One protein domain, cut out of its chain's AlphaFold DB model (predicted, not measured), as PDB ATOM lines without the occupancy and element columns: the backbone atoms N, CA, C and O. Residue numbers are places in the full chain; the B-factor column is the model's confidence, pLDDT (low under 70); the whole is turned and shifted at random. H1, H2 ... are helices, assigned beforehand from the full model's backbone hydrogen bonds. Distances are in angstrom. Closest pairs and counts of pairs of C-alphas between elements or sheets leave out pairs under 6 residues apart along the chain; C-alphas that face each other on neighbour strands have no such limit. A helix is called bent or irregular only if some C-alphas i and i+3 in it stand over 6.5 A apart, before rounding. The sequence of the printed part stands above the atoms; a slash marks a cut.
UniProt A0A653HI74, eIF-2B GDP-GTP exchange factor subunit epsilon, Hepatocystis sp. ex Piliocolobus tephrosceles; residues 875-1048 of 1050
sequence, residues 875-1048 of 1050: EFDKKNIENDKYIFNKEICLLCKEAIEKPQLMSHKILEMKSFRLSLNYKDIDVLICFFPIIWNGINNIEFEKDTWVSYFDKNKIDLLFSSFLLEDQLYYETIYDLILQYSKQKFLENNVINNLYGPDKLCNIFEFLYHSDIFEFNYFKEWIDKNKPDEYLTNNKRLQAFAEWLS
ATOM      1  N   GLU A 875     -32.763 -45.195 152.510       46.28
ATOM      2  CA  GLU A 875     -33.595 -44.052 152.919       46.28
ATOM      3  C   GLU A 875     -33.007 -42.714 152.448       46.28
ATOM      4  O   GLU A 875     -33.751 -41.893 151.914       46.28
ATOM      5  N   PHE A 876     -31.700 -42.478 152.602       40.28
ATOM      6  CA  PHE A 876     -31.055 -41.240 152.152       40.28
ATOM      7  C   PHE A 876     -31.124 -41.071 150.636       40.28
ATOM      8  O   PHE A 876     -31.448 -39.985 150.186       40.28
ATOM      9  N   ASP A 877     -30.900 -42.119 149.851       48.28
ATOM     10  CA  ASP A 877     -30.943 -42.088 148.393       48.28
ATOM     11  C   ASP A 877     -32.377 -41.902 147.893       48.28
ATOM     12  O   ASP A 877     -32.601 -41.066 147.025       48.28
ATOM     13  N   LYS A 878     -33.380 -42.560 148.497       49.47
ATOM     14  CA  LYS A 878     -34.796 -42.248 148.218       49.47
ATOM     15  C   LYS A 878     -35.123 -40.793 148.541       49.47
ATOM     16  O   LYS A 878     -35.745 -40.117 147.732       49.47
ATOM     17  N   LYS A 879     -34.665 -40.292 149.688       46.62
ATOM     18  CA  LYS A 879     -34.918 -38.923 150.158       46.62
ATOM     19  C   LYS A 879     -34.149 -37.864 149.365       46.62
ATOM     20  O   LYS A 879     -34.653 -36.758 149.201       46.62
ATOM     21  N   ASN A 880     -32.977 -38.209 148.835       53.91
ATOM     22  CA  ASN A 880     -32.209 -37.410 147.885       53.91
ATOM     23  C   ASN A 880     -32.926 -37.393 146.530       53.91
ATOM     24  O   ASN A 880     -33.192 -36.316 146.028       53.91
ATOM     25  N   ILE A 881     -33.358 -38.540 145.995       57.28
ATOM     26  CA  ILE A 881     -34.132 -38.627 144.743       57.28
ATOM     27  C   ILE A 881     -35.468 -37.867 144.850       57.28
ATOM     28  O   ILE A 881     -35.849 -37.159 143.919       57.28
ATOM     29  N   GLU A 882     -36.174 -37.955 145.981       58.97
ATOM     30  CA  GLU A 882     -37.378 -37.159 146.252       58.97
ATOM     31  C   GLU A 882     -37.067 -35.660 146.358       58.97
ATOM     32  O   GLU A 882     -37.810 -34.844 145.812       58.97
ATOM     33  N   ASN A 883     -35.965 -35.284 147.013       66.25
ATOM     34  CA  ASN A 883     -35.510 -33.899 147.115       66.25
ATOM     35  C   ASN A 883     -35.066 -33.330 145.757       66.25
ATOM     36  O   ASN A 883     -35.422 -32.202 145.429       66.25
ATOM     37  N   ASP A 884     -34.360 -34.106 144.942       68.81
ATOM     38  CA  ASP A 884     -33.866 -33.713 143.624       68.81
ATOM     39  C   ASP A 884     -35.021 -33.620 142.624       68.81
ATOM     40  O   ASP A 884     -35.100 -32.648 141.874       68.81
ATOM     41  N   LYS A 885     -36.000 -34.535 142.693       77.31
ATOM     42  CA  LYS A 885     -37.266 -34.421 141.954       77.31
ATOM     43  C   LYS A 885     -38.095 -33.224 142.429       77.31
ATOM     44  O   LYS A 885     -38.677 -32.520 141.610       77.31
ATOM     45  N   TYR A 886     -38.127 -32.935 143.730       79.56
ATOM     46  CA  TYR A 886     -38.787 -31.741 144.267       79.56
ATOM     47  C   TYR A 886     -38.108 -30.445 143.792       79.56
ATOM     48  O   TYR A 886     -38.802 -29.515 143.378       79.56
ATOM     49  N   ILE A 887     -36.772 -30.388 143.794       81.31
ATOM     50  CA  ILE A 887     -35.979 -29.271 143.261       81.31
ATOM     51  C   ILE A 887     -36.222 -29.117 141.757       81.31
ATOM     52  O   ILE A 887     -36.532 -28.014 141.313       81.31
ATOM     53  N   PHE A 888     -36.158 -30.210 140.991       89.38
ATOM     54  CA  PHE A 888     -36.402 -30.212 139.551       89.38
ATOM     55  C   PHE A 888     -37.797 -29.669 139.214       89.38
ATOM     56  O   PHE A 888     -37.918 -28.680 138.485       89.38
ATOM     57  N   ASN A 889     -38.841 -30.248 139.817       87.31
ATOM     58  CA  ASN A 889     -40.223 -29.814 139.635       87.31
ATOM     59  C   ASN A 889     -40.392 -28.329 139.989       87.31
ATOM     60  O   ASN A 889     -41.017 -27.579 139.240       87.31
ATOM     61  N   LYS A 890     -39.827 -27.893 141.124       86.44
ATOM     62  CA  LYS A 890     -39.907 -26.511 141.611       86.44
ATOM     63  C   LYS A 890     -39.226 -25.520 140.666       86.44
ATOM     64  O   LYS A 890     -39.805 -24.468 140.404       86.44
ATOM     65  N   GLU A 891     -38.044 -25.841 140.150       90.06
ATOM     66  CA  GLU A 891     -37.288 -24.937 139.280       90.06
ATOM     67  C   GLU A 891     -37.922 -24.842 137.885       90.06
ATOM     68  O   GLU A 891     -38.153 -23.738 137.394       90.06
ATOM     69  N   ILE A 892     -38.349 -25.966 137.291       92.44
ATOM     70  CA  ILE A 892     -39.149 -25.961 136.052       92.44
ATOM     71  C   ILE A 892     -40.450 -25.160 136.245       92.44
ATOM     72  O   ILE A 892     -40.836 -24.377 135.372       92.44
ATOM     73  N   CYS A 893     -41.097 -25.279 137.410       89.56
ATOM     74  CA  CYS A 893     -42.278 -24.485 137.750       89.56
ATOM     75  C   CYS A 893     -41.994 -22.976 137.847       89.56
ATOM     76  O   CYS A 893     -42.837 -22.169 137.451       89.56
ATOM     77  N   LEU A 894     -40.834 -22.571 138.375       88.06
ATOM     78  CA  LEU A 894     -40.421 -21.165 138.433       88.06
ATOM     79  C   LEU A 894     -40.112 -20.626 137.032       88.06
ATOM     80  O   LEU A 894     -40.673 -19.600 136.644       88.06
ATOM     81  N   LEU A 895     -39.323 -21.358 136.238       91.31
ATOM     82  CA  LEU A 895     -39.005 -21.002 134.852       91.31
ATOM     83  C   LEU A 895     -40.268 -20.867 133.984       91.31
ATOM     84  O   LEU A 895     -40.343 -19.956 133.161       91.31
ATOM     85  N   CYS A 896     -41.278 -21.721 134.189       91.81
ATOM     86  CA  CYS A 896     -42.562 -21.641 133.486       91.81
ATOM     87  C   CYS A 896     -43.344 -20.371 133.852       91.81
ATOM     88  O   CYS A 896     -43.808 -19.654 132.963       91.81
ATOM     89  N   LYS A 897     -43.436 -20.037 135.146       90.06
ATOM     90  CA  LYS A 897     -44.089 -18.795 135.594       90.06
ATOM     91  C   LYS A 897     -43.398 -17.563 135.018       90.06
ATOM     92  O   LYS A 897     -44.069 -16.711 134.448       90.06
ATOM     93  N   GLU A 898     -42.066 -17.508 135.062       89.19
ATOM     94  CA  GLU A 898     -41.314 -16.404 134.456       89.19
ATOM     95  C   GLU A 898     -41.493 -16.306 132.934       89.19
ATOM     96  O   GLU A 898     -41.478 -15.198 132.395       89.19
ATOM     97  N   ALA A 899     -41.660 -17.434 132.238       90.50
ATOM     98  CA  ALA A 899     -41.893 -17.467 130.796       90.50
ATOM     99  C   ALA A 899     -43.280 -16.917 130.418       90.50
ATOM    100  O   ALA A 899     -43.385 -16.126 129.479       90.50
ATOM    101  N   ILE A 900     -44.318 -17.280 131.181       88.19
ATOM    102  CA  ILE A 900     -45.695 -16.784 131.006       88.19
ATOM    103  C   ILE A 900     -45.800 -15.303 131.412       88.19
ATOM    104  O   ILE A 900     -46.439 -14.519 130.717       88.19
ATOM    105  N   GLU A 901     -45.124 -14.874 132.484       88.00
ATOM    106  CA  GLU A 901     -45.054 -13.456 132.880       88.00
ATOM    107  C   GLU A 901     -44.309 -12.576 131.858       88.00
ATOM    108  O   GLU A 901     -44.536 -11.364 131.798       88.00
ATOM    109  N   LYS A 902     -43.389 -13.155 131.073       90.00
ATOM    110  CA  LYS A 902     -42.529 -12.432 130.120       90.00
ATOM    111  C   LYS A 902     -42.481 -13.148 128.752       90.00
ATOM    112  O   LYS A 902     -41.406 -13.615 128.366       90.00
ATOM    113  N   PRO A 903     -43.567 -13.172 127.948       87.62
ATOM    114  CA  PRO A 903     -43.630 -13.910 126.669       87.62
ATOM    115  C   PRO A 903     -42.611 -13.466 125.598       87.62
ATOM    116  O   PRO A 903     -42.356 -14.163 124.609       87.62
ATOM    117  N   GLN A 904     -41.983 -12.301 125.769       88.81
ATOM    118  CA  GLN A 904     -40.827 -11.855 124.983       88.81
ATOM    119  C   GLN A 904     -39.528 -12.638 125.274       88.81
ATOM    120  O   GLN A 904     -38.615 -12.600 124.455       88.81
ATOM    121  N   LEU A 905     -39.450 -13.361 126.398       89.19
ATOM    122  CA  LEU A 905     -38.333 -14.224 126.807       89.19
ATOM    123  C   LEU A 905     -38.658 -15.730 126.730       89.19
ATOM    124  O   LEU A 905     -37.792 -16.535 127.060       89.19
ATOM    125  N   MET A 906     -39.855 -16.120 126.269       90.25
ATOM    126  CA  MET A 906     -40.322 -17.519 126.207       90.25
ATOM    127  C   MET A 906     -39.260 -18.480 125.634       90.25
ATOM    128  O   MET A 906     -38.876 -19.444 126.288       90.25
ATOM    129  N   SER A 907     -38.676 -18.162 124.471       91.12
ATOM    130  CA  SER A 907     -37.627 -18.980 123.832       91.12
ATOM    131  C   SER A 907     -36.346 -19.132 124.667       91.12
ATOM    132  O   SER A 907     -35.668 -20.150 124.559       91.12
ATOM    133  N   HIS A 908     -36.004 -18.139 125.495       90.94
ATOM    134  CA  HIS A 908     -34.848 -18.193 126.395       90.94
ATOM    135  C   HIS A 908     -35.147 -19.088 127.603       90.94
ATOM    136  O   HIS A 908     -34.344 -19.953 127.940       90.94
ATOM    137  N   LYS A 909     -36.341 -18.959 128.198       90.75
ATOM    138  CA  LYS A 909     -36.770 -19.796 129.329       90.75
ATOM    139  C   LYS A 909     -36.964 -21.263 128.936       90.75
ATOM    140  O   LYS A 909     -36.594 -22.145 129.704       90.75
ATOM    141  N   ILE A 910     -37.427 -21.537 127.716       93.88
ATOM    142  CA  ILE A 910     -37.441 -22.889 127.130       93.88
ATOM    143  C   ILE A 910     -36.018 -23.464 127.020       93.88
ATOM    144  O   ILE A 910     -35.807 -24.641 127.314       93.88
ATOM    145  N   LEU A 911     -35.025 -22.654 126.633       90.88
ATOM    146  CA  LEU A 911     -33.628 -23.095 126.563       90.88
ATOM    147  C   LEU A 911     -33.033 -23.346 127.960       90.88
ATOM    148  O   LEU A 911     -32.333 -24.340 128.146       90.88
ATOM    149  N   GLU A 912     -33.360 -22.509 128.952       91.81
ATOM    150  CA  GLU A 912     -33.014 -22.737 130.364       91.81
ATOM    151  C   GLU A 912     -33.595 -24.067 130.871       91.81
ATOM    152  O   GLU A 912     -32.848 -24.899 131.382       91.81
ATOM    153  N   MET A 913     -34.891 -24.321 130.649       93.50
ATOM    154  CA  MET A 913     -35.547 -25.592 130.995       93.50
ATOM    155  C   MET A 913     -34.875 -26.796 130.323       93.50
ATOM    156  O   MET A 913     -34.633 -27.805 130.983       93.50
ATOM    157  N   LYS A 914     -34.556 -26.705 129.022       91.50
ATOM    158  CA  LYS A 914     -33.889 -27.787 128.275       91.50
ATOM    159  C   LYS A 914     -32.479 -28.063 128.786       91.50
ATOM    160  O   LYS A 914     -32.136 -29.223 128.991       91.50
ATOM    161  N   SER A 915     -31.697 -27.019 129.051       89.69
ATOM    162  CA  SER A 915     -30.370 -27.138 129.666       89.69
ATOM    163  C   SER A 915     -30.457 -27.789 131.052       89.69
ATOM    164  O   SER A 915     -29.757 -28.761 131.339       89.69
ATOM    165  N   PHE A 916     -31.394 -27.329 131.885       89.62
ATOM    166  CA  PHE A 916     -31.587 -27.832 133.243       89.62
ATOM    167  C   PHE A 916     -32.035 -29.304 133.271       89.62
ATOM    168  O   PHE A 916     -31.408 -30.113 133.959       89.62
ATOM    169  N   ARG A 917     -33.032 -29.701 132.461       92.19
ATOM    170  CA  ARG A 917     -33.452 -31.114 132.378       92.19
ATOM    171  C   ARG A 917     -32.365 -32.033 131.817       92.19
ATOM    172  O   ARG A 917     -32.269 -33.171 132.262       92.19
ATOM    173  N   LEU A 918     -31.513 -31.548 130.907       86.94
ATOM    174  CA  LEU A 918     -30.346 -32.294 130.423       86.94
ATOM    175  C   LEU A 918     -29.301 -32.472 131.531       86.94
ATOM    176  O   LEU A 918     -28.788 -33.574 131.699       86.94
ATOM    177  N   SER A 919     -29.032 -31.432 132.329       83.31
ATOM    178  CA  SER A 919     -28.064 -31.503 133.436       83.31
ATOM    179  C   SER A 919     -28.456 -32.481 134.554       83.31
ATOM    180  O   SER A 919     -27.583 -32.965 135.270       83.31
ATOM    181  N   LEU A 920     -29.750 -32.804 134.665       82.69
ATOM    182  CA  LEU A 920     -30.319 -33.746 135.636       82.69
ATOM    183  C   LEU A 920     -30.861 -35.043 134.992       82.69
ATOM    184  O   LEU A 920     -31.511 -35.836 135.663       82.69
ATOM    185  N   ASN A 921     -30.584 -35.275 133.702       84.06
ATOM    186  CA  ASN A 921     -30.986 -36.464 132.933       84.06
ATOM    187  C   ASN A 921     -32.506 -36.781 132.911       84.06
ATOM    188  O   ASN A 921     -32.906 -37.937 132.759       84.06
ATOM    189  N   TYR A 922     -33.361 -35.760 133.016       89.00
ATOM    190  CA  TYR A 922     -34.811 -35.881 132.818       89.00
ATOM    191  C   TYR A 922     -35.193 -35.782 131.327       89.00
ATOM    192  O   TYR A 922     -34.494 -35.158 130.514       89.00
ATOM    193  N   LYS A 923     -36.330 -36.383 130.959       90.25
ATOM    194  CA  LYS A 923     -36.903 -36.359 129.602       90.25
ATOM    195  C   LYS A 923     -37.725 -35.081 129.375       90.25
ATOM    196  O   LYS A 923     -38.069 -34.367 130.314       90.25
ATOM    197  N   ASP A 924     -38.081 -34.793 128.121       90.88
ATOM    198  CA  ASP A 924     -38.985 -33.673 127.808       90.88
ATOM    199  C   ASP A 924     -40.400 -33.890 128.396       90.88
ATOM    200  O   ASP A 924     -41.023 -32.928 128.843       90.88
ATOM    201  N   ILE A 925     -40.861 -35.144 128.513       90.12
ATOM    202  CA  ILE A 925     -42.153 -35.481 129.144       90.12
ATOM    203  C   ILE A 925     -42.198 -35.136 130.643       90.12
ATOM    204  O   ILE A 925     -43.224 -34.671 131.132       90.12
ATOM    205  N   ASP A 926     -41.078 -35.271 131.366       89.81
ATOM    206  CA  ASP A 926     -40.996 -34.897 132.784       89.81
ATOM    207  C   ASP A 926     -41.155 -33.377 132.960       89.81
ATOM    208  O   ASP A 926     -41.849 -32.917 133.869       89.81
ATOM    209  N   VAL A 927     -40.564 -32.588 132.053       91.06
ATOM    210  CA  VAL A 927     -40.734 -31.125 132.009       91.06
ATOM    211  C   VAL A 927     -42.187 -30.752 131.711       91.06
ATOM    212  O   VAL A 927     -42.725 -29.858 132.366       91.06
ATOM    213  N   LEU A 928     -42.839 -31.463 130.784       90.69
ATOM    214  CA  LEU A 928     -44.246 -31.250 130.439       90.69
ATOM    215  C   LEU A 928     -45.175 -31.496 131.635       90.69
ATOM    216  O   LEU A 928     -45.981 -30.626 131.971       90.69
ATOM    217  N   ILE A 929     -45.004 -32.622 132.335       89.12
ATOM    218  CA  ILE A 929     -45.749 -32.946 133.564       89.12
ATOM    219  C   ILE A 929     -45.537 -31.867 134.642       89.12
ATOM    220  O   ILE A 929     -46.467 -31.537 135.378       89.12
ATOM    221  N   CYS A 930     -44.345 -31.266 134.719       88.31
ATOM    222  CA  CYS A 930     -44.057 -30.189 135.669       88.31
ATOM    223  C   CYS A 930     -44.721 -28.850 135.312       88.31
ATOM    224  O   CYS A 930     -45.171 -28.149 136.219       88.31
ATOM    225  N   PHE A 931     -44.786 -28.457 134.032       89.50
ATOM    226  CA  PHE A 931     -45.357 -27.156 133.656       89.50
ATOM    227  C   PHE A 931     -46.874 -27.175 133.435       89.50
ATOM    228  O   PHE A 931     -47.523 -26.149 133.662       89.50
ATOM    229  N   PHE A 932     -47.457 -28.311 133.032       90.69
ATOM    230  CA  PHE A 932     -48.887 -28.427 132.725       90.69
ATOM    231  C   PHE A 932     -49.811 -27.879 133.839       90.69
ATOM    232  O   PHE A 932     -50.718 -27.105 133.515       90.69
ATOM    233  N   PRO A 933     -49.576 -28.142 135.145       88.00
ATOM    234  CA  PRO A 933     -50.439 -27.631 136.211       88.00
ATOM    235  C   PRO A 933     -50.431 -26.101 136.329       88.00
ATOM    236  O   PRO A 933     -51.401 -25.520 136.812       88.00
ATOM    237  N   ILE A 934     -49.366 -25.418 135.899       88.12
ATOM    238  CA  ILE A 934     -49.302 -23.945 135.904       88.12
ATOM    239  C   ILE A 934     -50.189 -23.386 134.796       88.12
ATOM    240  O   ILE A 934     -50.967 -22.467 135.046       88.12
ATOM    241  N   ILE A 935     -50.110 -23.979 133.604       88.00
ATOM    242  CA  ILE A 935     -50.947 -23.608 132.459       88.00
ATOM    243  C   ILE A 935     -52.421 -23.863 132.795       88.00
ATOM    244  O   ILE A 935     -53.241 -22.962 132.642       88.00
ATOM    245  N   TRP A 936     -52.753 -25.031 133.357       87.75
ATOM    246  CA  TRP A 936     -54.121 -25.361 133.770       87.75
ATOM    247  C   TRP A 936     -54.683 -24.385 134.814       87.75
ATOM    248  O   TRP A 936     -55.815 -23.919 134.683       87.75
ATOM    249  N   ASN A 937     -53.888 -24.006 135.820       83.81
ATOM    250  CA  ASN A 937     -54.284 -22.974 136.780       83.81
ATOM    251  C   ASN A 937     -54.435 -21.589 136.126       83.81
ATOM    252  O   ASN A 937     -55.299 -20.821 136.538       83.81
ATOM    253  N   GLY A 938     -53.646 -21.262 135.101       82.00
ATOM    254  CA  GLY A 938     -53.836 -20.054 134.293       82.00
ATOM    255  C   GLY A 938     -55.188 -20.042 133.575       82.00
ATOM    256  O   GLY A 938     -55.948 -19.085 133.712       82.00
ATOM    257  N   ILE A 939     -55.522 -21.142 132.894       85.62
ATOM    258  CA  ILE A 939     -56.780 -21.316 132.152       85.62
ATOM    259  C   ILE A 939     -58.002 -21.344 133.095       85.62
ATOM    260  O   ILE A 939     -59.057 -20.804 132.772       85.62
ATOM    261  N   ASN A 940     -57.883 -21.918 134.296       83.94
ATOM    262  CA  ASN A 940     -58.987 -21.948 135.266       83.94
ATOM    263  C   ASN A 940     -59.319 -20.560 135.854       83.94
ATOM    264  O   ASN A 940     -60.387 -20.387 136.431       83.94
ATOM    265  N   ASN A 941     -58.427 -19.573 135.709       77.56
ATOM    266  CA  ASN A 941     -58.619 -18.199 136.190       77.56
ATOM    267  C   ASN A 941     -59.153 -17.225 135.116       77.56
ATOM    268  O   ASN A 941     -59.323 -16.042 135.415       77.56
ATOM    269  N   ILE A 942     -59.415 -17.687 133.887       81.62
ATOM    270  CA  ILE A 942     -60.025 -16.885 132.810       81.62
ATOM    271  C   ILE A 942     -61.473 -17.318 132.531       81.62
ATOM    272  O   ILE A 942     -61.966 -18.328 133.043       81.62
ATOM    273  N   GLU A 943     -62.189 -16.516 131.744       82.06
ATOM    274  CA  GLU A 943     -63.570 -16.797 131.349       82.06
ATOM    275  C   GLU A 943     -63.634 -18.012 130.407       82.06
ATOM    276  O   GLU A 943     -62.741 -18.244 129.590       82.06
ATOM    277  N   PHE A 944     -64.684 -18.828 130.546       86.25
ATOM    278  CA  PHE A 944     -64.821 -20.110 129.845       86.25
ATOM    279  C   PHE A 944     -65.385 -19.938 128.423       86.25
ATOM    280  O   PHE A 944     -66.403 -20.529 128.063       86.25
ATOM    281  N   GLU A 945     -64.724 -19.100 127.626       84.69
ATOM    282  CA  GLU A 945     -65.114 -18.754 126.258       84.69
ATOM    283  C   GLU A 945     -63.948 -18.945 125.280       84.69
ATOM    284  O   GLU A 945     -62.799 -18.620 125.588       84.69
ATOM    285  N   LYS A 946     -64.260 -19.452 124.079       84.62
ATOM    286  CA  LYS A 946     -63.288 -19.819 123.036       84.62
ATOM    287  C   LYS A 946     -62.306 -18.688 122.715       84.62
ATOM    288  O   LYS A 946     -61.097 -18.896 122.761       84.62
ATOM    289  N   ASP A 947     -62.812 -17.495 122.420       86.38
ATOM    290  CA  ASP A 947     -61.975 -16.379 121.960       86.38
ATOM    291  C   ASP A 947     -61.051 -15.862 123.082       86.38
ATOM    292  O   ASP A 947     -59.918 -15.451 122.829       86.38
ATOM    293  N   THR A 948     -61.497 -15.962 124.340       86.62
ATOM    294  CA  THR A 948     -60.697 -15.653 125.537       86.62
ATOM    295  C   THR A 948     -59.567 -16.666 125.741       86.62
ATOM    296  O   THR A 948     -58.472 -16.277 126.151       86.62
ATOM    297  N   TRP A 949     -59.790 -17.942 125.408       89.06
ATOM    298  CA  TRP A 949     -58.756 -18.981 125.433       89.06
ATOM    299  C   TRP A 949     -57.704 -18.758 124.347       89.06
ATOM    300  O   TRP A 949     -56.529 -18.622 124.681       89.06
ATOM    301  N   VAL A 950     -58.110 -18.625 123.080       87.12
ATOM    302  CA  VAL A 950     -57.190 -18.373 121.952       87.12
ATOM    303  C   VAL A 950     -56.324 -17.136 122.236       87.12
ATOM    304  O   VAL A 950     -55.098 -17.213 122.228       87.12
ATOM    305  N   SER A 951     -56.956 -16.028 122.643       87.25
ATOM    306  CA  SER A 951     -56.279 -14.785 123.041       87.25
ATOM    307  C   SER A 951     -55.295 -14.967 124.210       87.25
ATOM    308  O   SER A 951     -54.241 -14.327 124.245       87.25
ATOM    309  N   TYR A 952     -55.593 -15.852 125.168       88.75
ATOM    310  CA  TYR A 952     -54.683 -16.191 126.265       88.75
ATOM    311  C   TYR A 952     -53.473 -17.011 125.789       88.75
ATOM    312  O   TYR A 952     -52.353 -16.738 126.231       88.75
ATOM    313  N   PHE A 953     -53.658 -17.980 124.891       90.69
ATOM    314  CA  PHE A 953     -52.558 -18.796 124.372       90.69
ATOM    315  C   PHE A 953     -51.639 -17.999 123.436       90.69
ATOM    316  O   PHE A 953     -50.428 -17.987 123.676       90.69
ATOM    317  N   ASP A 954     -52.202 -17.242 122.485       86.94
ATOM    318  CA  ASP A 954     -51.480 -16.342 121.568       86.94
ATOM    319  C   ASP A 954     -50.601 -15.337 122.325       86.94
ATOM    320  O   ASP A 954     -49.399 -15.189 122.080       86.94
ATOM    321  N   LYS A 955     -51.205 -14.630 123.287       88.31
ATOM    322  CA  LYS A 955     -50.544 -13.561 124.046       88.31
ATOM    323  C   LYS A 955     -49.370 -14.076 124.875       88.31
ATOM    324  O   LYS A 955     -48.380 -13.358 125.037       88.31
ATOM    325  N   ASN A 956     -49.485 -15.294 125.402       87.44
ATOM    326  CA  ASN A 956     -48.482 -15.902 126.273       87.44
ATOM    327  C   ASN A 956     -47.503 -16.833 125.533       87.44
ATOM    328  O   ASN A 956     -46.505 -17.230 126.131       87.44
ATOM    329  N   LYS A 957     -47.741 -17.132 124.246       88.62
ATOM    330  CA  LYS A 957     -46.965 -18.062 123.401       88.62
ATOM    331  C   LYS A 957     -46.857 -19.476 123.969       88.62
ATOM    332  O   LYS A 957     -45.767 -20.029 124.144       88.62
ATOM    333  N   ILE A 958     -48.005 -20.028 124.345       90.38
ATOM    334  CA  ILE A 958     -48.089 -21.360 124.957       90.38
ATOM    335  C   ILE A 958     -47.957 -22.473 123.897       90.38
ATOM    336  O   ILE A 958     -47.419 -23.536 124.207       90.38
ATOM    337  N   ASP A 959     -48.312 -22.186 122.642       88.94
ATOM    338  CA  ASP A 959     -47.956 -22.952 121.435       88.94
ATOM    339  C   ASP A 959     -46.456 -23.305 121.398       88.94
ATOM    340  O   ASP A 959     -46.065 -24.466 121.250       88.94
ATOM    341  N   LEU A 960     -45.595 -22.309 121.621       90.12
ATOM    342  CA  LEU A 960     -44.143 -22.437 121.554       90.12
ATOM    343  C   LEU A 960     -43.589 -23.247 122.732       90.12
ATOM    344  O   LEU A 960     -42.536 -23.874 122.611       90.12
ATOM    345  N   LEU A 961     -44.295 -23.244 123.866       90.94
ATOM    346  CA  LEU A 961     -43.947 -24.033 125.042       90.94
ATOM    347  C   LEU A 961     -44.306 -25.512 124.838       90.94
ATOM    348  O   LEU A 961     -43.433 -26.362 125.009       90.94
ATOM    349  N   PHE A 962     -45.527 -25.832 124.394       90.81
ATOM    350  CA  PHE A 962     -45.916 -27.220 124.104       90.81
ATOM    351  C   PHE A 962     -45.096 -27.816 122.956       90.81
ATOM    352  O   PHE A 962     -44.440 -28.835 123.163       90.81
ATOM    353  N   SER A 963     -45.021 -27.151 121.798       90.00
ATOM    354  CA  SER A 963     -44.227 -27.609 120.638       90.00
ATOM    355  C   SER A 963     -42.718 -27.734 120.905       90.00
ATOM    356  O   SER A 963     -41.993 -28.344 120.118       90.00
ATOM    357  N   SER A 964     -42.222 -27.196 122.025       91.62
ATOM    358  CA  SER A 964     -40.840 -27.400 122.462       91.62
ATOM    359  C   SER A 964     -40.617 -28.685 123.265       91.62
ATOM    360  O   SER A 964     -39.481 -29.152 123.283       91.62
ATOM    361  N   PHE A 965     -41.628 -29.251 123.928       91.94
ATOM    362  CA  PHE A 965     -41.474 -30.414 124.824       91.94
ATOM    363  C   PHE A 965     -42.344 -31.624 124.445       91.94
ATOM    364  O   PHE A 965     -42.071 -32.737 124.889       91.94
ATOM    365  N   LEU A 966     -43.355 -31.427 123.602       89.88
ATOM    366  CA  LEU A 966     -44.150 -32.479 122.981       89.88
ATOM    367  C   LEU A 966     -43.395 -33.065 121.778       89.88
ATOM    368  O   LEU A 966     -42.951 -32.326 120.899       89.88
ATOM    369  N   LEU A 967     -43.240 -34.389 121.749       86.25
ATOM    370  CA  LEU A 967     -42.641 -35.133 120.637       86.25
ATOM    371  C   LEU A 967     -43.719 -35.901 119.857       86.25
ATOM    372  O   LEU A 967     -44.792 -36.170 120.388       86.25
ATOM    373  N   GLU A 968     -43.408 -36.300 118.619       81.25
ATOM    374  CA  GLU A 968     -44.248 -37.135 117.733       81.25
ATOM    375  C   GLU A 968     -44.344 -38.610 118.221       81.25
ATOM    376  O   GLU A 968     -44.108 -39.554 117.468       81.25
ATOM    377  N   ASP A 969     -44.645 -38.816 119.506       87.06
ATOM    378  CA  ASP A 969     -44.648 -40.097 120.224       87.06
ATOM    379  C   ASP A 969     -45.964 -40.233 121.012       87.06
ATOM    380  O   ASP A 969     -46.328 -39.340 121.783       87.06
ATOM    381  N   GLN A 970     -46.679 -41.346 120.811       87.62
ATOM    382  CA  GLN A 970     -47.990 -41.631 121.408       87.62
ATOM    383  C   GLN A 970     -48.011 -41.419 122.927       87.62
ATOM    384  O   GLN A 970     -48.968 -40.846 123.448       87.62
ATOM    385  N   LEU A 971     -46.933 -41.786 123.632       89.19
ATOM    386  CA  LEU A 971     -46.846 -41.652 125.088       89.19
ATOM    387  C   LEU A 971     -46.987 -40.192 125.555       89.19
ATOM    388  O   LEU A 971     -47.539 -39.936 126.625       89.19
ATOM    389  N   TYR A 972     -46.509 -39.224 124.765       91.00
ATOM    390  CA  TYR A 972     -46.592 -37.803 125.114       91.00
ATOM    391  C   TYR A 972     -48.015 -37.258 124.933       91.00
ATOM    392  O   TYR A 972     -48.482 -36.501 125.782       91.00
ATOM    393  N   TYR A 973     -48.710 -37.659 123.863       91.00
ATOM    394  CA  TYR A 973     -50.099 -37.258 123.614       91.00
ATOM    395  C   TYR A 973     -51.052 -37.882 124.635       91.00
ATOM    396  O   TYR A 973     -51.805 -37.149 125.274       91.00
ATOM    397  N   GLU A 974     -50.950 -39.195 124.882       90.44
ATOM    398  CA  GLU A 974     -51.726 -39.866 125.934       90.44
ATOM    399  C   GLU A 974     -51.505 -39.203 127.303       90.44
ATOM    400  O   GLU A 974     -52.474 -38.870 127.978       90.44
ATOM    401  N   THR A 975     -50.255 -38.885 127.668       90.94
ATOM    402  CA  THR A 975     -49.944 -38.178 128.927       90.94
ATOM    403  C   THR A 975     -50.599 -36.792 129.006       90.94
ATOM    404  O   THR A 975     -51.068 -36.400 130.075       90.94
ATOM    405  N   ILE A 976     -50.673 -36.031 127.905       91.00
ATOM    406  CA  ILE A 976     -51.401 -34.749 127.879       91.00
ATOM    407  C   ILE A 976     -52.900 -34.975 128.096       91.00
ATOM    408  O   ILE A 976     -53.516 -34.258 128.888       91.00
ATOM    409  N   TYR A 977     -53.498 -35.957 127.421       92.88
ATOM    410  CA  TYR A 977     -54.928 -36.242 127.535       92.88
ATOM    411  C   TYR A 977     -55.302 -36.768 128.931       92.88
ATOM    412  O   TYR A 977     -56.288 -36.306 129.511       92.88
ATOM    413  N   ASP A 978     -54.465 -37.622 129.524       90.00
ATOM    414  CA  ASP A 978     -54.579 -38.088 130.908       90.00
ATOM    415  C   ASP A 978     -54.474 -36.930 131.906       90.00
ATOM    416  O   ASP A 978     -55.282 -36.844 132.832       90.00
ATOM    417  N   LEU A 979     -53.541 -35.991 131.706       89.44
ATOM    418  CA  LEU A 979     -53.436 -34.783 132.530       89.44
ATOM    419  C   LEU A 979     -54.694 -33.904 132.402       89.44
ATOM    420  O   LEU A 979     -55.243 -33.484 133.420       89.44
ATOM    421  N   ILE A 980     -55.210 -33.667 131.189       90.06
ATOM    422  CA  ILE A 980     -56.464 -32.921 130.962       90.06
ATOM    423  C   ILE A 980     -57.644 -33.612 131.674       90.06
ATOM    424  O   ILE A 980     -58.431 -32.961 132.373       90.06
ATOM    425  N   LEU A 981     -57.753 -34.939 131.566       88.94
ATOM    426  CA  LEU A 981     -58.789 -35.732 132.226       88.94
ATOM    427  C   LEU A 981     -58.652 -35.687 133.758       88.94
ATOM    428  O   LEU A 981     -59.632 -35.437 134.460       88.94
ATOM    429  N   GLN A 982     -57.441 -35.862 134.290       86.38
ATOM    430  CA  GLN A 982     -57.154 -35.836 135.726       86.38
ATOM    431  C   GLN A 982     -57.430 -34.456 136.336       86.38
ATOM    432  O   GLN A 982     -57.992 -34.367 137.429       86.38
ATOM    433  N   TYR A 983     -57.057 -33.377 135.648       84.12
ATOM    434  CA  TYR A 983     -57.246 -32.013 136.137       84.12
ATOM    435  C   TYR A 983     -58.679 -31.487 135.935       84.12
ATOM    436  O   TYR A 983     -59.146 -30.708 136.769       84.12
ATOM    437  N   SER A 984     -59.441 -31.974 134.945       83.81
ATOM    438  CA  SER A 984     -60.883 -31.664 134.815       83.81
ATOM    439  C   SER A 984     -61.749 -32.278 135.930       83.81
ATOM    440  O   SER A 984     -62.826 -31.765 136.245       83.81
ATOM    441  N   LYS A 985     -61.251 -33.333 136.591       82.75
ATOM    442  CA  LYS A 985     -61.865 -33.971 137.770       82.75
ATOM    443  C   LYS A 985     -61.555 -33.257 139.093       82.75
ATOM    444  O   LYS A 985     -62.190 -33.555 140.107       82.75
ATOM    445  N   GLN A 986     -60.595 -32.329 139.129       76.94
ATOM    446  CA  GLN A 986     -60.156 -31.693 140.377       76.94
ATOM    447  C   GLN A 986     -61.061 -30.526 140.799       76.94
ATOM    448  O   GLN A 986     -61.318 -29.577 140.056       76.94
ATOM    449  N   LYS A 987     -61.524 -30.565 142.053       67.75
ATOM    450  CA  LYS A 987     -62.250 -29.456 142.681       67.75
ATOM    451  C   LYS A 987     -61.277 -28.490 143.347       67.75
ATOM    452  O   LYS A 987     -60.987 -28.618 144.534       67.75
ATOM    453  N   PHE A 988     -60.825 -27.496 142.590       62.59
ATOM    454  CA  PHE A 988     -60.167 -26.313 143.138       62.59
ATOM    455  C   PHE A 988     -61.124 -25.606 144.111       62.59
ATOM    456  O   PHE A 988     -62.205 -25.170 143.711       62.59
ATOM    457  N   LEU A 989     -60.746 -25.567 145.392       56.59
ATOM    458  CA  LEU A 989     -61.533 -25.034 146.511       56.59
ATOM    459  C   LEU A 989     -60.653 -24.154 147.413       56.59
ATOM    460  O   LEU A 989     -60.542 -24.374 148.616       56.59
ATOM    461  N   GLU A 990     -60.040 -23.134 146.815       48.22
ATOM    462  CA  GLU A 990     -59.402 -22.034 147.541       48.22
ATOM    463  C   GLU A 990     -60.045 -20.697 147.143       48.22
ATOM    464  O   GLU A 990     -60.648 -20.563 146.075       48.22
ATOM    465  N   ASN A 991     -60.017 -19.730 148.062       47.72
ATOM    466  CA  ASN A 991     -60.940 -18.595 148.039       47.72
ATOM    467  C   ASN A 991     -60.792 -17.714 146.783       47.72
ATOM    468  O   ASN A 991     -59.695 -17.286 146.436       47.72
ATOM    469  N   ASN A 992     -61.935 -17.366 146.184       52.06
ATOM    470  CA  ASN A 992     -62.111 -16.476 145.025       52.06
ATOM    471  C   ASN A 992     -61.639 -16.990 143.646       52.06
ATOM    472  O   ASN A 992     -61.698 -16.220 142.690       52.06
ATOM    473  N   VAL A 993     -61.271 -18.268 143.487       53.56
ATOM    474  CA  VAL A 993     -61.127 -18.874 142.146       53.56
ATOM    475  C   VAL A 993     -62.488 -19.366 141.644       53.56
ATOM    476  O   VAL A 993     -63.146 -20.177 142.299       53.56
ATOM    477  N   ILE A 994     -62.912 -18.908 140.463       54.91
ATOM    478  CA  ILE A 994     -64.076 -19.473 139.767       54.91
ATOM    479  C   ILE A 994     -63.619 -20.783 139.123       54.91
ATOM    480  O   ILE A 994     -62.885 -20.752 138.145       54.91
ATOM    481  N   ASN A 995     -64.030 -21.939 139.654       64.00
ATOM    482  CA  ASN A 995     -63.657 -23.236 139.077       64.00
ATOM    483  C   ASN A 995     -64.424 -23.495 137.764       64.00
ATOM    484  O   ASN A 995     -65.441 -24.195 137.721       64.00
ATOM    485  N   ASN A 996     -63.942 -22.867 136.693       68.38
ATOM    486  CA  ASN A 996     -64.559 -22.863 135.378       68.38
ATOM    487  C   ASN A 996     -64.373 -24.187 134.633       68.38
ATOM    488  O   ASN A 996     -65.225 -24.507 133.808       68.38
ATOM    489  N   LEU A 997     -63.337 -24.976 134.938       75.88
ATOM    490  CA  LEU A 997     -62.982 -26.177 134.165       75.88
ATOM    491  C   LEU A 997     -63.608 -27.483 134.680       75.88
ATOM    492  O   LEU A 997     -63.662 -28.463 133.944       75.88
ATOM    493  N   TYR A 998     -64.089 -27.516 135.925       80.88
ATOM    494  CA  TYR A 998     -64.610 -28.744 136.528       80.88
ATOM    495  C   TYR A 998     -65.941 -29.222 135.909       80.88
ATOM    496  O   TYR A 998     -66.911 -28.457 135.829       80.88
ATOM    497  N   GLY A 999     -66.006 -30.521 135.591       78.00
ATOM    498  CA  GLY A 999     -67.232 -31.271 135.279       78.00
ATOM    499  C   GLY A 999     -67.242 -31.953 133.896       78.00
ATOM    500  O   GLY A 999     -66.707 -31.395 132.935       78.00
ATOM    501  N   PRO A1000     -67.877 -33.135 133.754       74.69
ATOM    502  CA  PRO A1000     -67.810 -33.945 132.531       74.69
ATOM    503  C   PRO A1000     -68.436 -33.255 131.309       74.69
ATOM    504  O   PRO A1000     -67.904 -33.376 130.208       74.69
ATOM    505  N   ASP A1001     -69.499 -32.464 131.497       75.50
ATOM    506  CA  ASP A1001     -70.157 -31.703 130.421       75.50
ATOM    507  C   ASP A1001     -69.218 -30.684 129.754       75.50
ATOM    508  O   ASP A1001     -69.370 -30.357 128.575       75.50
ATOM    509  N   LYS A1002     -68.230 -30.180 130.506       82.00
ATOM    510  CA  LYS A1002     -67.266 -29.178 130.039       82.00
ATOM    511  C   LYS A1002     -66.047 -29.787 129.358       82.00
ATOM    512  O   LYS A1002     -65.431 -29.098 128.553       82.00
ATOM    513  N   LEU A1003     -65.724 -31.054 129.629       87.50
ATOM    514  CA  LEU A1003     -64.535 -31.728 129.093       87.50
ATOM    515  C   LEU A1003     -64.473 -31.674 127.555       87.50
ATOM    516  O   LEU A1003     -63.414 -31.418 126.994       87.50
ATOM    517  N   CYS A1004     -65.618 -31.813 126.879       86.69
ATOM    518  CA  CYS A1004     -65.694 -31.669 125.422       86.69
ATOM    519  C   CYS A1004     -65.358 -30.244 124.954       86.69
ATOM    520  O   CYS A1004     -64.530 -30.074 124.067       86.69
ATOM    521  N   ASN A1005     -65.925 -29.215 125.599       86.69
ATOM    522  CA  ASN A1005     -65.599 -27.820 125.286       86.69
ATOM    523  C   ASN A1005     -64.111 -27.514 125.549       86.69
ATOM    524  O   ASN A1005     -63.519 -26.750 124.802       86.69
ATOM    525  N   ILE A1006     -63.495 -28.115 126.579       89.50
ATOM    526  CA  ILE A1006     -62.057 -27.961 126.859       89.50
ATOM    527  C   ILE A1006     -61.227 -28.483 125.680       89.50
ATOM    528  O   ILE A1006     -60.379 -27.754 125.174       89.50
ATOM    529  N   PHE A1007     -61.488 -29.704 125.207       91.06
ATOM    530  CA  PHE A1007     -60.771 -30.258 124.054       91.06
ATOM    531  C   PHE A1007     -61.036 -29.465 122.760       91.06
ATOM    532  O   PHE A1007     -60.086 -29.155 122.047       91.06
ATOM    533  N   GLU A1008     -62.278 -29.042 122.499       88.12
ATOM    534  CA  GLU A1008     -62.614 -28.172 121.358       88.12
ATOM    535  C   GLU A1008     -61.897 -26.809 121.417       88.12
ATOM    536  O   GLU A1008     -61.445 -26.301 120.391       88.12
ATOM    537  N   PHE A1009     -61.769 -26.197 122.602       91.25
ATOM    538  CA  PHE A1009     -61.080 -24.912 122.766       91.25
ATOM    539  C   PHE A1009     -59.557 -25.057 122.638       91.25
ATOM    540  O   PHE A1009     -58.923 -24.170 122.070       91.25
ATOM    541  N   LEU A1010     -58.970 -26.165 123.110       89.56
ATOM    542  CA  LEU A1010     -57.546 -26.475 122.913       89.56
ATOM    543  C   LEU A1010     -57.226 -26.730 121.431       89.56
ATOM    544  O   LEU A1010     -56.263 -26.157 120.928       89.56
ATOM    545  N   TYR A1011     -58.058 -27.512 120.727       89.75
ATOM    546  CA  TYR A1011     -57.953 -27.733 119.277       89.75
ATOM    547  C   TYR A1011     -58.023 -26.405 118.513       89.75
ATOM    548  O   TYR A1011     -57.139 -26.093 117.728       89.75
ATOM    549  N   HIS A1012     -59.011 -25.559 118.817       85.62
ATOM    550  CA  HIS A1012     -59.160 -24.239 118.197       85.62
ATOM    551  C   HIS A1012     -58.103 -23.189 118.583       85.62
ATOM    552  O   HIS A1012     -58.190 -22.060 118.100       85.62
ATOM    553  N   SER A1013     -57.165 -23.525 119.466       83.69
ATOM    554  CA  SER A1013     -56.069 -22.645 119.883       83.69
ATOM    555  C   SER A1013     -54.717 -23.061 119.286       83.69
ATOM    556  O   SER A1013     -53.694 -22.539 119.719       83.69
ATOM    557  N   ASP A1014     -54.703 -24.023 118.350       84.88
ATOM    558  CA  ASP A1014     -53.538 -24.506 117.586       84.88
ATOM    559  C   ASP A1014     -52.293 -24.870 118.440       84.88
ATOM    560  O   ASP A1014     -51.156 -24.850 117.969       84.88
ATOM    561  N   ILE A1015     -52.493 -25.224 119.718       86.44
ATOM    562  CA  ILE A1015     -51.413 -25.408 120.709       86.44
ATOM    563  C   ILE A1015     -50.589 -26.672 120.414       86.44
ATOM    564  O   ILE A1015     -49.373 -26.696 120.622       86.44
ATOM    565  N   PHE A1016     -51.267 -27.735 119.973       86.94
ATOM    566  CA  PHE A1016     -50.687 -29.006 119.545       86.94
ATOM    567  C   PHE A1016     -51.678 -29.803 118.680       86.94
ATOM    568  O   PHE A1016     -52.893 -29.648 118.799       86.94
ATOM    569  N   GLU A1017     -51.155 -30.688 117.830       86.31
ATOM    570  CA  GLU A1017     -51.945 -31.607 116.995       86.31
ATOM    571  C   GLU A1017     -52.660 -32.682 117.839       86.31
ATOM    572  O   GLU A1017     -52.105 -33.181 118.817       86.31
ATOM    573  N   PHE A1018     -53.870 -33.099 117.455       90.00
ATOM    574  CA  PHE A1018     -54.680 -34.076 118.207       90.00
ATOM    575  C   PHE A1018     -54.359 -35.550 117.859       90.00
ATOM    576  O   PHE A1018     -55.240 -36.394 117.695       90.00
ATOM    577  N   ASN A1019     -53.066 -35.864 117.741       87.75
ATOM    578  CA  ASN A1019     -52.580 -37.191 117.356       87.75
ATOM    579  C   ASN A1019     -52.938 -38.267 118.405       87.75
ATOM    580  O   ASN A1019     -52.838 -38.038 119.608       87.75
ATOM    581  N   TYR A1020     -53.325 -39.464 117.949       89.38
ATOM    582  CA  TYR A1020     -53.726 -40.623 118.778       89.38
ATOM    583  C   TYR A1020     -54.959 -40.409 119.690       89.38
ATOM    584  O   TYR A1020     -55.292 -41.273 120.501       89.38
ATOM    585  N   PHE A1021     -55.694 -39.297 119.556       91.44
ATOM    586  CA  PHE A1021     -56.792 -38.941 120.468       91.44
ATOM    587  C   PHE A1021     -57.940 -39.969 120.515       91.44
ATOM    588  O   PHE A1021     -58.461 -40.271 121.590       91.44
ATOM    589  N   LYS A1022     -58.311 -40.556 119.370       88.69
ATOM    590  CA  LYS A1022     -59.344 -41.606 119.292       88.69
ATOM    591  C   LYS A1022     -58.902 -42.908 119.959       88.69
ATOM    592  O   LYS A1022     -59.673 -43.486 120.716       88.69
ATOM    593  N   GLU A1023     -57.653 -43.319 119.743       89.44
ATOM    594  CA  GLU A1023     -57.053 -44.492 120.393       89.44
ATOM    595  C   GLU A1023     -57.010 -44.307 121.918       89.44
ATOM    596  O   GLU A1023     -57.389 -45.209 122.663       89.44
ATOM    597  N   TRP A1024     -56.657 -43.106 122.391       92.50
ATOM    598  CA  TRP A1024     -56.693 -42.757 123.813       92.50
ATOM    599  C   TRP A1024     -58.111 -42.794 124.411       92.50
ATOM    600  O   TRP A1024     -58.284 -43.317 125.515       92.50
ATOM    601  N   ILE A1025     -59.135 -42.296 123.702       88.50
ATOM    602  CA  ILE A1025     -60.533 -42.427 124.151       88.50
ATOM    603  C   ILE A1025     -60.965 -43.893 124.167       88.50
ATOM    604  O   ILE A1025     -61.588 -44.322 125.136       88.50
ATOM    605  N   ASP A1026     -60.624 -44.671 123.140       86.00
ATOM    606  CA  ASP A1026     -60.987 -46.086 123.050       86.00
ATOM    607  C   ASP A1026     -60.355 -46.910 124.183       86.00
ATOM    608  O   ASP A1026     -61.042 -47.719 124.810       86.00
ATOM    609  N   LYS A1027     -59.093 -46.623 124.516       86.38
ATOM    610  CA  LYS A1027     -58.340 -47.172 125.654       86.38
ATOM    611  C   LYS A1027     -58.952 -46.789 127.009       86.38
ATOM    612  O   LYS A1027     -59.052 -47.630 127.899       86.38
ATOM    613  N   ASN A1028     -59.414 -45.546 127.157       84.19
ATOM    614  CA  ASN A1028     -59.978 -45.014 128.407       84.19
ATOM    615  C   ASN A1028     -61.521 -45.058 128.486       84.19
ATOM    616  O   ASN A1028     -62.114 -44.501 129.413       84.19
ATOM    617  N   LYS A1029     -62.196 -45.784 127.581       74.44
ATOM    618  CA  LYS A1029     -63.656 -46.034 127.596       74.44
ATOM    619  C   LYS A1029     -64.269 -46.428 128.957       74.44
ATOM    620  O   LYS A1029     -65.424 -46.041 129.172       74.44
ATOM    621  N   PRO A1030     -63.583 -47.155 129.870       78.38
ATOM    622  CA  PRO A1030     -64.113 -47.470 131.202       78.38
ATOM    623  C   PRO A1030     -64.313 -46.265 132.139       78.38
ATOM    624  O   PRO A1030     -64.931 -46.418 133.192       78.38
ATOM    625  N   ASP A1031     -63.781 -45.085 131.807       81.06
ATOM    626  CA  ASP A1031     -63.842 -43.908 132.673       81.06
ATOM    627  C   ASP A1031     -65.194 -43.181 132.599       81.06
ATOM    628  O   ASP A1031     -65.605 -42.722 131.534       81.06
ATOM    629  N   GLU A1032     -65.861 -42.986 133.741       75.50
ATOM    630  CA  GLU A1032     -67.206 -42.389 133.826       75.50
ATOM    631  C   GLU A1032     -67.316 -40.990 133.174       75.50
ATOM    632  O   GLU A1032     -68.388 -40.631 132.671       75.50
ATOM    633  N   TYR A1033     -66.222 -40.213 133.126       78.88
ATOM    634  CA  TYR A1033     -66.182 -38.908 132.441       78.88
ATOM    635  C   TYR A1033     -66.174 -39.037 130.906       78.88
ATOM    636  O   TYR A1033     -66.610 -38.110 130.219       78.88
ATOM    637  N   LEU A1034     -65.703 -40.166 130.368       79.88
ATOM    638  CA  LEU A1034     -65.607 -40.448 128.933       79.88
ATOM    639  C   LEU A1034     -66.774 -41.311 128.434       79.88
ATOM    640  O   LEU A1034     -67.344 -41.000 127.388       79.88
ATOM    641  N   THR A1035     -67.194 -42.339 129.186       73.94
ATOM    642  CA  THR A1035     -68.289 -43.254 128.799       73.94
ATOM    643  C   THR A1035     -69.589 -42.501 128.502       73.94
ATOM    644  O   THR A1035     -70.297 -42.813 127.543       73.94
ATOM    645  N   ASN A1036     -69.902 -41.485 129.312       68.81
ATOM    646  CA  ASN A1036     -71.160 -40.740 129.230       68.81
ATOM    647  C   ASN A1036     -71.132 -39.572 128.223       68.81
ATOM    648  O   ASN A1036     -72.194 -39.079 127.830       68.81
ATOM    649  N   ASN A1037     -69.953 -39.114 127.784       80.94
ATOM    650  CA  ASN A1037     -69.830 -37.910 126.961       80.94
ATOM    651  C   ASN A1037     -69.903 -38.217 125.453       80.94
ATOM    652  O   ASN A1037     -68.904 -38.242 124.736       80.94
ATOM    653  N   LYS A1038     -71.130 -38.393 124.952       82.38
ATOM    654  CA  LYS A1038     -71.411 -38.667 123.529       82.38
ATOM    655  C   LYS A1038     -70.891 -37.599 122.559       82.38
ATOM    656  O   LYS A1038     -70.612 -37.917 121.410       82.38
ATOM    657  N   ARG A1039     -70.777 -36.338 122.994       85.25
ATOM    658  CA  ARG A1039     -70.248 -35.247 122.156       85.25
ATOM    659  C   ARG A1039     -68.735 -35.380 121.988       85.25
ATOM    660  O   ARG A1039     -68.245 -35.238 120.877       85.25
ATOM    661  N   LEU A1040     -68.030 -35.724 123.065       86.69
ATOM    662  CA  LEU A1040     -66.591 -35.981 123.054       86.69
ATOM    663  C   LEU A1040     -66.233 -37.212 122.203       86.69
ATOM    664  O   LEU A1040     -65.256 -37.181 121.465       86.69
ATOM    665  N   GLN A1041     -67.067 -38.257 122.246       85.19
ATOM    666  CA  GLN A1041     -66.943 -39.428 121.368       85.19
ATOM    667  C   GLN A1041     -67.105 -39.032 119.888       85.19
ATOM    668  O   GLN A1041     -66.220 -39.314 119.088       85.19
ATOM    669  N   ALA A1042     -68.160 -38.284 119.538       85.44
ATOM    670  CA  ALA A1042     -68.366 -37.791 118.171       85.44
ATOM    671  C   ALA A1042     -67.264 -36.815 117.697       85.44
ATOM    672  O   ALA A1042     -66.929 -36.791 116.516       85.44
ATOM    673  N   PHE A1043     -66.674 -36.029 118.604       88.12
ATOM    674  CA  PHE A1043     -65.527 -35.165 118.309       88.12
ATOM    675  C   PHE A1043     -64.261 -35.983 118.000       88.12
ATOM    676  O   PHE A1043     -63.554 -35.662 117.052       88.12
ATOM    677  N   ALA A1044     -64.006 -37.073 118.732       87.44
ATOM    678  CA  ALA A1044     -62.890 -37.979 118.450       87.44
ATOM    679  C   ALA A1044     -63.099 -38.847 117.196       87.44
ATOM    680  O   ALA A1044     -62.127 -39.185 116.525       87.44
ATOM    681  N   GLU A1045     -64.345 -39.187 116.850       86.19
ATOM    682  CA  GLU A1045     -64.674 -39.781 115.549       86.19
ATOM    683  C   GLU A1045     -64.377 -38.792 114.414       86.19
ATOM    684  O   GLU A1045     -63.625 -39.130 113.503       86.19
ATOM    685  N   TRP A1046     -64.865 -37.551 114.515       89.06
ATOM    686  CA  TRP A1046     -64.612 -36.503 113.524       89.06
ATOM    687  C   TRP A1046     -63.114 -36.194 113.339       89.06
ATOM    688  O   TRP A1046     -62.639 -36.166 112.209       89.06
ATOM    689  N   LEU A1047     -62.351 -36.078 114.433       85.69
ATOM    690  CA  LEU A1047     -60.888 -35.901 114.409       85.69
ATOM    691  C   LEU A1047     -60.110 -37.088 113.810       85.69
ATOM    692  O   LEU A1047     -58.907 -36.971 113.601       85.69
ATOM    693  N   SER A1048     -60.751 -38.236 113.575       82.50
ATOM    694  CA  SER A1048     -60.120 -39.391 112.915       82.50
ATOM    695  C   SER A1048     -60.433 -39.511 111.422       82.50
ATOM    696  O   SER A1048     -59.841 -40.359 110.754       82.50
TER     697      SER A1048
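Overview. This is residues 875 to 1048 of the 1050 residues of the protein "eIF-2B GDP-GTP exchange factor subunit epsilon" of Hepatocystis sp. ex Piliocolobus tephrosceles (UniProt A0A653HI74). A long helical hairpin, H1 and H2, packs on one side of a cluster of shorter helices with H3 in the middle; H5 and H6 pack on H3, and H7, H8, H9 and H10 lie toward the other end of the longest axis. H4 packs on H7, and residues 875 to 883 of H1 stick out. The 174 printed residues hold ten named helices, H1 to H10 in chain order, and no named strand; the class is all helix. The whole is compact, with a radius of gyration of the C-alphas of 16.8 A and spans of 47 by 37 by 36 A.

Arrangement. H1, residues 875 to 901, touches H2, residues 906 to 919, with residues 888 to 900 alone; they form a hairpin at a shallow tilt of 12 degrees, and their closest C-alphas, Ala 899 and Met 906, are 4.9 A apart. H3, residues 924 to 940, is the hub, touching four helices. Its closest C-alphas to H1 are Cys 930 and Asn 889, 5.5 A apart; to H2, with which it forms a hairpin, Val 927 and Arg 917, 7.3 A. H3 touches H5, residues 958 to 965, at Asp 924 and Phe 965, their closest C-alphas, 5.1 A apart. It touches H6, residues 970 to 984, at a shallow tilt of 30 degrees, the same way; their closest C-alphas, Ile 925 and Tyr 972, are 6.4 A apart. H4, residues 946 to 956, touches H7, residues 1000 to 1011, their closest C-alphas being Lys 946 and Phe 1009, 5.6 A apart. H8, residues 1021 to 1027, is about perpendicular to H6, at 78 degrees; their closest C-alphas, Glu 974 and Trp 1024, are 6.1 A apart. H10, residues 1038 to 1046, touches H7 at Leu 1040 and Cys 1004, their closest C-alphas, 5.0 A apart. H9, residues 1032 to 1035, is near H7. Every O i to N i+4 pair is within hydrogen-bond range in H1, H2, H4, H6, H8 and H10, against 11 of 13 in H3, 3 of 4 in H5 and 6 of 8 in H7; H9 is too short for such a pair.

Along the chain. H1 begins at C-alpha 875, (-33.595, -44.052, 152.919), and is 38.3 A long; H2 measures 20.0 A, H3 24.4 A, H6 21.1 A and H7 17.6 A. H3 has a kink of 35 degrees near residue 931. H3 and H7 are irregular, but only just: C-alphas 930 and 933 are 6.9 A apart, C-alphas 1001 and 1004 6.7 A. H10 ends at C-alpha 1046, (-64.612, -36.503, 113.524).

Size, cuts and confidence. The C-alphas of Phe 876 and Trp 1046, the two farthest apart, are 51.4 A apart. The printed part has no cut. The link from H6 to H7, residues 985 to 999, is long. The mean pLDDT of the printed part is 83.3; residues 875 to 884, 987 to 996 and 1036 are under 70.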